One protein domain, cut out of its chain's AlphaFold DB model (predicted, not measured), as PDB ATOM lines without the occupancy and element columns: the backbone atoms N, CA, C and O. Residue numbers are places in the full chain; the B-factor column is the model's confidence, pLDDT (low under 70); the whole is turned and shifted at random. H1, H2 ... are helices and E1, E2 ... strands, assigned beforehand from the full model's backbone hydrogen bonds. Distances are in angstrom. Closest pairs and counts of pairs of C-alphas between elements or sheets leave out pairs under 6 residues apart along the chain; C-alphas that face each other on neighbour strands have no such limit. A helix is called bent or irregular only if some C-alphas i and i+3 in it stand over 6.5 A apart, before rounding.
ATOM      1  N   GLN A  31      11.341  48.942 -20.701       94.81
ATOM      2  CA  GLN A  31      11.189  49.447 -19.338       94.81
ATOM      3  C   GLN A  31      12.394  50.289 -18.918       94.81
ATOM      4  O   GLN A  31      13.479  50.193 -19.492       94.81
ATOM      5  N   ASN A  32      12.202  51.111 -17.890       95.81
ATOM      6  CA  ASN A  32      13.307  51.801 -17.241       95.81
ATOM      7  C   ASN A  32      14.178  50.794 -16.464       95.81
ATOM      8  O   ASN A  32      13.654  49.872 -15.838       95.81
ATOM      9  N   ILE A  33      15.499  50.988 -16.480       93.31
ATOM     10  CA  ILE A  33      16.475  50.135 -15.784       93.31
ATOM     11  C   ILE A  33      16.239  50.027 -14.271       93.31
ATOM     12  O   ILE A  33      16.664  49.048 -13.667       93.31
ATOM     13  N   GLU A  34      15.509  50.963 -13.662       92.06
ATOM     14  CA  GLU A  34      15.088  50.921 -12.253       92.06
ATOM     15  C   GLU A  34      14.251  49.684 -11.884       92.06
ATOM     16  O   GLU A  34      14.132  49.349 -10.703       92.06
ATOM     17  N   VAL A  35      13.701  48.956 -12.869       90.19
ATOM     18  CA  VAL A  35      13.093  47.637 -12.625       90.19
ATOM     19  C   VAL A  35      14.111  46.621 -12.089       90.19
ATOM     20  O   VAL A  35      13.741  45.707 -11.354       90.19
ATOM     21  N   ILE A  36      15.396  46.799 -12.407       90.88
ATOM     22  CA  ILE A  36      16.499  45.994 -11.889       90.88
ATOM     23  C   ILE A  36      16.940  46.589 -10.549       90.88
ATOM     24  O   ILE A  36      17.759  47.502 -10.477       90.88
ATOM     25  N   ARG A  37      16.382  46.060  -9.457       85.75
ATOM     26  CA  ARG A  37      16.517  46.608  -8.093       85.75
ATOM     27  C   ARG A  37      17.829  46.229  -7.396       85.75
ATOM     28  O   ARG A  37      17.848  45.946  -6.200       85.75
ATOM     29  N   THR A  38      18.932  46.197  -8.134       87.75
ATOM     30  CA  THR A  38      20.256  45.902  -7.579       87.75
ATOM     31  C   THR A  38      21.352  46.677  -8.297       87.75
ATOM     32  O   THR A  38      21.149  47.213  -9.390       87.75
ATOM     33  N   TYR A  39      22.533  46.734  -7.685       90.25
ATOM     34  CA  TYR A  39      23.682  47.415  -8.263       90.25
ATOM     35  C   TYR A  39      24.376  46.548  -9.321       90.25
ATOM     36  O   TYR A  39      24.549  45.345  -9.114       90.25
ATOM     37  N   PRO A  40      24.794  47.149 -10.446       94.50
ATOM     38  CA  PRO A  40      25.542  46.444 -11.472       94.50
ATOM     39  C   PRO A  40      26.942  46.087 -10.974       94.50
ATOM     40  O   PRO A  40      27.560  46.821 -10.201       94.50
ATOM     41  N   THR A  41      27.473  44.979 -11.477       95.81
ATOM     42  CA  THR A  41      28.874  44.594 -11.289       95.81
ATOM     43  C   THR A  41      29.797  45.533 -12.057       95.81
ATOM     44  O   THR A  41      30.841  45.934 -11.547       95.81
ATOM     45  N   SER A  42      29.422  45.903 -13.283       96.62
ATOM     46  CA  SER A  42      30.164  46.877 -14.078       96.62
ATOM     47  C   SER A  42      29.257  47.700 -14.990       96.62
ATOM     48  O   SER A  42      28.110  47.344 -15.271       96.62
ATOM     49  N   LYS A  43      29.795  48.834 -15.442       96.75
ATOM     50  CA  LYS A  43      29.162  49.754 -16.384       96.75
ATOM     51  C   LYS A  43      30.148  50.063 -17.505       96.75
ATOM     52  O   LYS A  43      31.300  50.397 -17.235       96.75
ATOM     53  N   LEU A  44      29.687  49.965 -18.746       96.12
ATOM     54  CA  LEU A  44      30.464  50.232 -19.957       96.12
ATOM     55  C   LEU A  44      29.650  51.123 -20.900       96.12
ATOM     56  O   LEU A  44      28.424  51.152 -20.816       96.12
ATOM     57  N   GLN A  45      30.317  51.835 -21.806       96.62
ATOM     58  CA  GLN A  45      29.651  52.571 -22.880       96.62
ATOM     59  C   GLN A  45      29.810  51.804 -24.191       96.62
ATOM     60  O   GLN A  45      30.925  51.457 -24.585       96.62
ATOM     61  N   ALA A  46      28.692  51.498 -24.838       93.75
ATOM     62  CA  ALA A  46      28.666  50.865 -26.143       93.75
ATOM     63  C   ALA A  46      29.019  51.873 -27.247       93.75
ATOM     64  O   ALA A  46      28.907  53.088 -27.081       93.75
ATOM     65  N   ILE A  47      29.435  51.355 -28.406       93.62
ATOM     66  CA  ILE A  47      29.867  52.165 -29.562       93.62
ATOM     67  C   ILE A  47      28.739  53.076 -30.075       93.62
ATOM     68  O   ILE A  47      28.999  54.145 -30.616       93.62
ATOM     69  N   ASN A  48      27.486  52.671 -29.880       93.62
ATOM     70  CA  ASN A  48      26.298  53.443 -30.237       93.62
ATOM     71  C   ASN A  48      25.930  54.532 -29.205       93.62
ATOM     72  O   ASN A  48      24.882  55.151 -29.348       93.62
ATOM     73  N   GLY A  49      26.752  54.757 -28.175       94.56
ATOM     74  CA  GLY A  49      26.519  55.750 -27.120       94.56
ATOM     75  C   GLY A  49      25.716  55.230 -25.922       94.56
ATOM     76  O   GLY A  49      25.755  55.852 -24.856       94.56
ATOM     77  N   ASN A  50      25.068  54.069 -26.048       97.62
ATOM     78  CA  ASN A  50      24.276  53.463 -24.982       97.62
ATOM     79  C   ASN A  50      25.146  53.017 -23.802       97.62
ATOM     80  O   ASN A  50      26.335  52.722 -23.939       97.62
ATOM     81  N   THR A  51      24.543  52.930 -22.621       98.12
ATOM     82  CA  THR A  51      25.200  52.361 -21.442       98.12
ATOM     83  C   THR A  51      24.876  50.877 -21.339       98.12
ATOM     84  O   THR A  51      23.714  50.499 -21.368       98.12
ATOM     85  N   VAL A  52      25.885  50.034 -21.137       97.88
ATOM     86  CA  VAL A  52      25.710  48.611 -20.834       97.88
ATOM     87  C   VAL A  52      25.998  48.377 -19.359       97.88
ATOM     88  O   VAL A  52      27.115  48.608 -18.888       97.88
ATOM     89  N   TYR A  53      24.993  47.898 -18.636       97.12
ATOM     90  CA  TYR A  53      25.117  47.421 -17.265       97.12
ATOM     91  C   TYR A  53      25.302  45.909 -17.259       97.12
ATOM     92  O   TYR A  53      24.514  45.198 -17.880       97.12
ATOM     93  N   SER A  54      26.313  45.417 -16.547       96.50
ATOM     94  CA  SER A  54      26.509  43.986 -16.317       96.50
ATOM     95  C   SER A  54      26.133  43.613 -14.888       96.50
ATOM     96  O   SER A  54      26.356  44.369 -13.940       96.50
ATOM     97  N   TYR A  55      25.583  42.418 -14.733       94.56
ATOM     98  CA  TYR A  55      25.212  41.836 -13.455       94.56
ATOM     99  C   TYR A  55      25.749  40.417 -13.434       94.56
ATOM    100  O   TYR A  55      25.207  39.544 -14.110       94.56
ATOM    101  N   ALA A  56      26.831  40.199 -12.695       92.81
ATOM    102  CA  ALA A  56      27.511  38.919 -12.616       92.81
ATOM    103  C   ALA A  56      27.332  38.298 -11.232       92.81
ATOM    104  O   ALA A  56      27.626  38.915 -10.205       92.81
ATOM    105  N   GLN A  57      26.893  37.045 -11.205       87.50
ATOM    106  CA  GLN A  57      26.846  36.248  -9.991       87.50
ATOM    107  C   GLN A  57      26.997  34.768 -10.329       87.50
ATOM    108  O   GLN A  57      26.654  34.306 -11.416       87.50
ATOM    109  N   ASN A  58      27.484  33.994  -9.366       84.19
ATOM    110  CA  ASN A  58      27.363  32.550  -9.447       84.19
ATOM    111  C   ASN A  58      25.917  32.145  -9.146       84.19
ATOM    112  O   ASN A  58      25.318  32.624  -8.182       84.19
ATOM    113  N   SER A  59      25.369  31.237  -9.948       72.44
ATOM    114  CA  SER A  59      24.119  30.551  -9.636       72.44
ATOM    115  C   SER A  59      24.230  29.821  -8.292       72.44
ATOM    116  O   SER A  59      25.327  29.585  -7.774       72.44
ATOM    117  N   LYS A  60      23.098  29.368  -7.745       70.50
ATOM    118  CA  LYS A  60      23.080  28.548  -6.518       70.50
ATOM    119  C   LYS A  60      23.919  27.268  -6.639       70.50
ATOM    120  O   LYS A  60      24.345  26.723  -5.628       70.50
ATOM    121  N   GLN A  61      24.172  26.799  -7.861       73.06
ATOM    122  CA  GLN A  61      25.000  25.631  -8.168       73.06
ATOM    123  C   GLN A  61      26.483  25.982  -8.395       73.06
ATOM    124  O   GLN A  61      27.257  25.122  -8.803       73.06
ATOM    125  N   GLY A  62      26.890  27.233  -8.160       80.25
ATOM    126  CA  GLY A  62      28.270  27.686  -8.335       80.25
ATOM    127  C   GLY A  62      28.674  27.926  -9.792       80.25
ATOM    128  O   GLY A  62      29.855  28.114 -10.068       80.25
ATOM    129  N   THR A  63      27.725  27.924 -10.735       83.50
ATOM    130  CA  THR A  63      28.026  28.194 -12.147       83.50
ATOM    131  C   THR A  63      27.983  29.693 -12.426       83.50
ATOM    132  O   THR A  63      27.018  30.340 -12.020       83.50
ATOM    133  N   PRO A  64      28.960  30.263 -13.148       88.50
ATOM    134  CA  PRO A  64      28.952  31.687 -13.446       88.50
ATOM    135  C   PRO A  64      27.774  32.040 -14.357       88.50
ATOM    136  O   PRO A  64      27.512  31.356 -15.356       88.50
ATOM    137  N   CYS A  65      27.096  33.128 -14.017       91.56
ATOM    138  CA  CYS A  65      26.105  33.793 -14.839       91.56
ATOM    139  C   CYS A  65      26.408  35.292 -14.895       91.56
ATOM    140  O   CYS A  65      26.733  35.909 -13.882       91.56
ATOM    141  N   GLU A  66      26.241  35.881 -16.071       94.38
ATOM    142  CA  GLU A  66      26.277  37.321 -16.263       94.38
ATOM    143  C   GLU A  66      25.120  37.754 -17.166       94.38
ATOM    144  O   GLU A  66      24.890  37.146 -18.212       94.38
ATOM    145  N   ILE A  67      24.377  38.779 -16.752       95.00
ATOM    146  CA  ILE A  67      23.277  39.375 -17.516       95.00
ATOM    147  C   ILE A  67      23.647  40.815 -17.849       95.00
ATOM    148  O   ILE A  67      24.137  41.550 -16.994       95.00
ATOM    149  N   PHE A  68      23.394  41.210 -19.090       96.44
ATOM    150  CA  PHE A  68      23.685  42.535 -19.610       96.44
ATOM    151  C   PHE A  68      22.391  43.241 -19.995       96.44
ATOM    152  O   PHE A  68      21.569  42.678 -20.723       96.44
ATOM    153  N   PHE A  69      22.260  44.489 -19.558       97.25
ATOM    154  CA  PHE A  69      21.193  45.395 -19.968       97.25
ATOM    155  C   PHE A  69      21.821  46.592 -20.663       97.25
ATOM    156  O   PHE A  69      22.551  47.368 -20.046       97.25
ATOM    157  N   GLU A  70      21.547  46.732 -21.953       97.81
ATOM    158  CA  GLU A  70      21.887  47.935 -22.695       97.81
ATOM    159  C   GLU A  70      20.747  48.935 -22.551       97.81
ATOM    160  O   GLU A  70      19.586  48.604 -22.806       97.81
ATOM    161  N   VAL A  71      21.079  50.156 -22.145       98.06
ATOM    162  CA  VAL A  71      20.124  51.236 -21.931       98.06
ATOM    163  C   VAL A  71      20.484  52.456 -22.762       98.06
ATOM    164  O   VAL A  71      21.659  52.786 -22.936       98.06
ATOM    165  N   ASN A  72      19.459  53.149 -23.243       97.69
ATOM    166  CA  ASN A  72      19.628  54.430 -23.918       97.69
ATOM    167  C   ASN A  72      19.824  55.589 -22.920       97.69
ATOM    168  O   ASN A  72      19.841  55.402 -21.702       97.69
ATOM    169  N   GLU A  73      19.950  56.806 -23.445       96.19
ATOM    170  CA  GLU A  73      20.142  58.036 -22.665       96.19
ATOM    171  C   GLU A  73      18.984  58.338 -21.696       96.19
ATOM    172  O   GLU A  73      19.174  59.004 -20.682       96.19
ATOM    173  N   GLN A  74      17.786  57.815 -21.972       97.31
ATOM    174  CA  GLN A  74      16.599  57.922 -21.121       97.31
ATOM    175  C   GLN A  74      16.522  56.814 -20.056       97.31
ATOM    176  O   GLN A  74      15.495  56.676 -19.391       97.31
ATOM    177  N   ASN A  75      17.586  56.022 -19.882       96.31
ATOM    178  CA  ASN A  75      17.650  54.869 -18.979       96.31
ATOM    179  C   ASN A  75      16.626  53.766 -19.302       96.31
ATOM    180  O   ASN A  75      16.233  52.999 -18.421       96.31
ATOM    181  N   VAL A  76      16.196  53.667 -20.562       97.19
ATOM    182  CA  VAL A  76      15.290  52.616 -21.039       97.19
ATOM    183  C   VAL A  76      16.101  51.453 -21.593       97.19
ATOM    184  O   VAL A  76      17.003  51.659 -22.402       97.19
ATOM    185  N   ILE A  77      15.755  50.230 -21.187       97.25
ATOM    186  CA  ILE A  77      16.378  48.989 -21.655       97.25
ATOM    187  C   ILE A  77      16.030  48.781 -23.130       97.25
ATOM    188  O   ILE A  77      14.869  48.572 -23.481       97.25
ATOM    189  N   VAL A  78      17.037  48.801 -23.998       97.44
ATOM    190  CA  VAL A  78      16.871  48.615 -25.447       97.44
ATOM    191  C   VAL A  78      17.288  47.226 -25.910       97.44
ATOM    192  O   VAL A  78      16.700  46.707 -26.859       97.44
ATOM    193  N   GLU A  79      18.235  46.590 -25.219       96.12
ATOM    194  CA  GLU A  79      18.726  45.248 -25.531       96.12
ATOM    195  C   GLU A  79      19.108  44.498 -24.251       96.12
ATOM    196  O   GLU A  79      19.510  45.090 -23.246       96.12
ATOM    197  N   THR A  80      18.972  43.174 -24.289       95.19
ATOM    198  CA  THR A  80      19.283  42.296 -23.159       95.19
ATOM    199  C   THR A  80      20.048  41.087 -23.650       95.19
ATOM    200  O   THR A  80      19.636  40.438 -24.612       95.19
ATOM    201  N   SER A  81      21.112  40.711 -22.957       94.12
ATOM    202  CA  SER A  81      21.825  39.470 -23.252       94.12
ATOM    203  C   SER A  81      22.308  38.805 -21.973       94.12
ATOM    204  O   SER A  81      22.250  39.384 -20.892       94.12
ATOM    205  N   TYR A  82      22.742  37.555 -22.076       93.25
ATOM    206  CA  TYR A  82      23.301  36.836 -20.944       93.25
ATOM    207  C   TYR A  82      24.372  35.854 -21.400       93.25
ATOM    208  O   TYR A  82      24.380  35.389 -22.542       93.25
ATOM    209  N   LYS A  83      25.264  35.517 -20.477       91.94
ATOM    210  CA  LYS A  83      26.344  34.555 -20.660       91.94
ATOM    211  C   LYS A  83      26.423  33.643 -19.442       91.94
ATOM    212  O   LYS A  83      26.292  34.089 -18.310       91.94
ATOM    213  N   GLY A  84      26.700  32.364 -19.684       89.44
ATOM    214  CA  GLY A  84      26.875  31.369 -18.628       89.44
ATOM    215  C   GLY A  84      25.638  30.506 -18.394       89.44
ATOM    216  O   GLY A  84      24.756  30.412 -19.248       89.44
ATOM    217  N   GLN A  85      25.607  29.821 -17.251       84.19
ATOM    218  CA  GLN A  85      24.564  28.854 -16.898       84.19
ATOM    219  C   GLN A  85      23.871  29.256 -15.596       84.19
ATOM    220  O   GLN A  85      24.479  29.860 -14.715       84.19
ATOM    221  N   GLY A  86      22.591  28.899 -15.461       81.81
ATOM    222  CA  GLY A  86      21.809  29.203 -14.257       81.81
ATOM    223  C   GLY A  86      21.294  30.646 -14.179       81.81
ATOM    224  O   GLY A  86      20.795  31.059 -13.135       81.81
ATOM    225  N   CYS A  87      21.355  31.402 -15.279       88.19
ATOM    226  CA  CYS A  87      20.921  32.799 -15.312       88.19
ATOM    227  C   CYS A  87      19.427  33.020 -15.058       88.19
ATOM    228  O   CYS A  87      19.052  34.095 -14.605       88.19
ATOM    229  N   ASN A  88      18.580  32.010 -15.286       86.50
ATOM    230  CA  ASN A  88      17.156  32.095 -14.949       86.50
ATOM    231  C   ASN A  88      16.953  32.262 -13.433       86.50
ATOM    232  O   ASN A  88      16.240  33.158 -12.996       86.50
ATOM    233  N   ALA A  89      17.648  31.449 -12.629       81.62
ATOM    234  CA  ALA A  89      17.584  31.545 -11.174       81.62
ATOM    235  C   ALA A  89      18.134  32.888 -10.684       81.62
ATOM    236  O   ALA A  89      17.498  33.538  -9.869       81.62
ATOM    237  N   PHE A  90      19.269  33.342 -11.227       84.62
ATOM    238  CA  PHE A  90      19.835  34.648 -10.879       84.62
ATOM    239  C   PHE A  90      18.879  35.806 -11.201       84.62
ATOM    240  O   PHE A  90      18.614  36.658 -10.354       84.62
ATOM    241  N   TYR A  91      18.312  35.819 -12.408       86.25
ATOM    242  CA  TYR A  91      17.372  36.854 -12.813       86.25
ATOM    243  C   TYR A  91      16.127  36.876 -11.913       86.25
ATOM    244  O   TYR A  91      15.783  37.928 -11.375       86.25
ATOM    245  N   ASN A  92      15.489  35.723 -11.692       82.88
ATOM    246  CA  ASN A  92      14.263  35.643 -10.895       82.88
ATOM    247  C   ASN A  92      14.505  35.914  -9.406       82.88
ATOM    248  O   ASN A  92      13.688  36.588  -8.790       82.88
ATOM    249  N   ASP A  93      15.612  35.425  -8.840       78.88
ATOM    250  CA  ASP A  93      15.876  35.494  -7.399       78.88
ATOM    251  C   ASP A  93      16.583  36.781  -6.965       78.88
ATOM    252  O   ASP A  93      16.547  37.128  -5.790       78.88
ATOM    253  N   THR A  94      17.279  37.473  -7.870       77.50
ATOM    254  CA  THR A  94      18.144  38.607  -7.498       77.50
ATOM    255  C   THR A  94      17.805  39.883  -8.245       77.50
ATOM    256  O   THR A  94      17.827  40.955  -7.648       77.50
ATOM    257  N   LEU A  95      17.484  39.792  -9.536       79.25
ATOM    258  CA  LEU A  95      17.225  40.982 -10.346       79.25
ATOM    259  C   LEU A  95      15.746  41.393 -10.331       79.25
ATOM    260  O   LEU A  95      15.465  42.590 -10.314       79.25
ATOM    261  N   LYS A  96      14.815  40.424 -10.309       72.06
ATOM    262  CA  LYS A  96      13.355  40.649 -10.381       72.06
ATOM    263  C   LYS A  96      12.624  40.559  -9.029       72.06
ATOM    264  O   LYS A  96      11.452  40.922  -8.969       72.06
TER     265      LYS A  96
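AT A GLANCE: This is residues 31 to 96 of the 99 residues of an uncharacterized protein of Methylomonas methanica (strain MC09) (UniProt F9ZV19). One long, twisted sheet of four strands has the short helix H1 packed over E2 and E3 on one face, towards the end where the hairpin of E2 and E3 turns, while the opposite face is bare. Residues 31 to 41, before E1, run over the same side of the sheet as H1. The printed part has 66 residues, with four named strands and then one named helix in the order E1 E2 E3 E4 H1; the sheet's order is E1 - E2 - E3 - E4, antiparallel throughout, and the class is mixed. It is compact, with a radius of gyration of the C-alphas of 11.7 A, yet elongated, spanning 36 by 22 by 16 A.

IN THESE COORDINATES: E1, residues 42 to 45, begins with C-alpha 42 at (30.164, 46.877, -14.078) and is 10.5 A long. E2, residues 51 to 58, is 23.3 A long; E3, residues 64 to 71, 23.1 A; E4, residues 77 to 84, 20.7 A. H1, residues 87 to 95, is 10.3 A long and ends with C-alpha 95 at (17.225, 40.982, -10.346). It is neither bent nor irregular, but only just: C-alphas 92 and 95 are 6.1 A apart.

HOW THE PARTS SIT: The strands form a meander, each the antiparallel neighbour of the one before. In the hairpin E1 and E2, N 44 and O 52 are 2.9 A apart; in E2 and E3, N 55 and O 67, 2.8 A; in E3 and E4, N 68 and O 81, 2.8 A. Edge strands E1 and E4 are apart. H1 is on the sheet at a height of 9.0 A, only just across the strands, at 63 degrees to E3 on the local plane. The closest C-alphas of E3 and H1, Cys 65 and Cys 87, are 5.3 A apart. In H1 every O i to N i+4 pair is within hydrogen-bond range.

THE WHOLE: The C-alphas farthest apart, those of Gln 61 and Glu 73, are 35.8 A apart. The printed part has no cut, and the four links between named elements are tight. Mean pLDDT of the printed part is 90.6, and no printed residue is under 70.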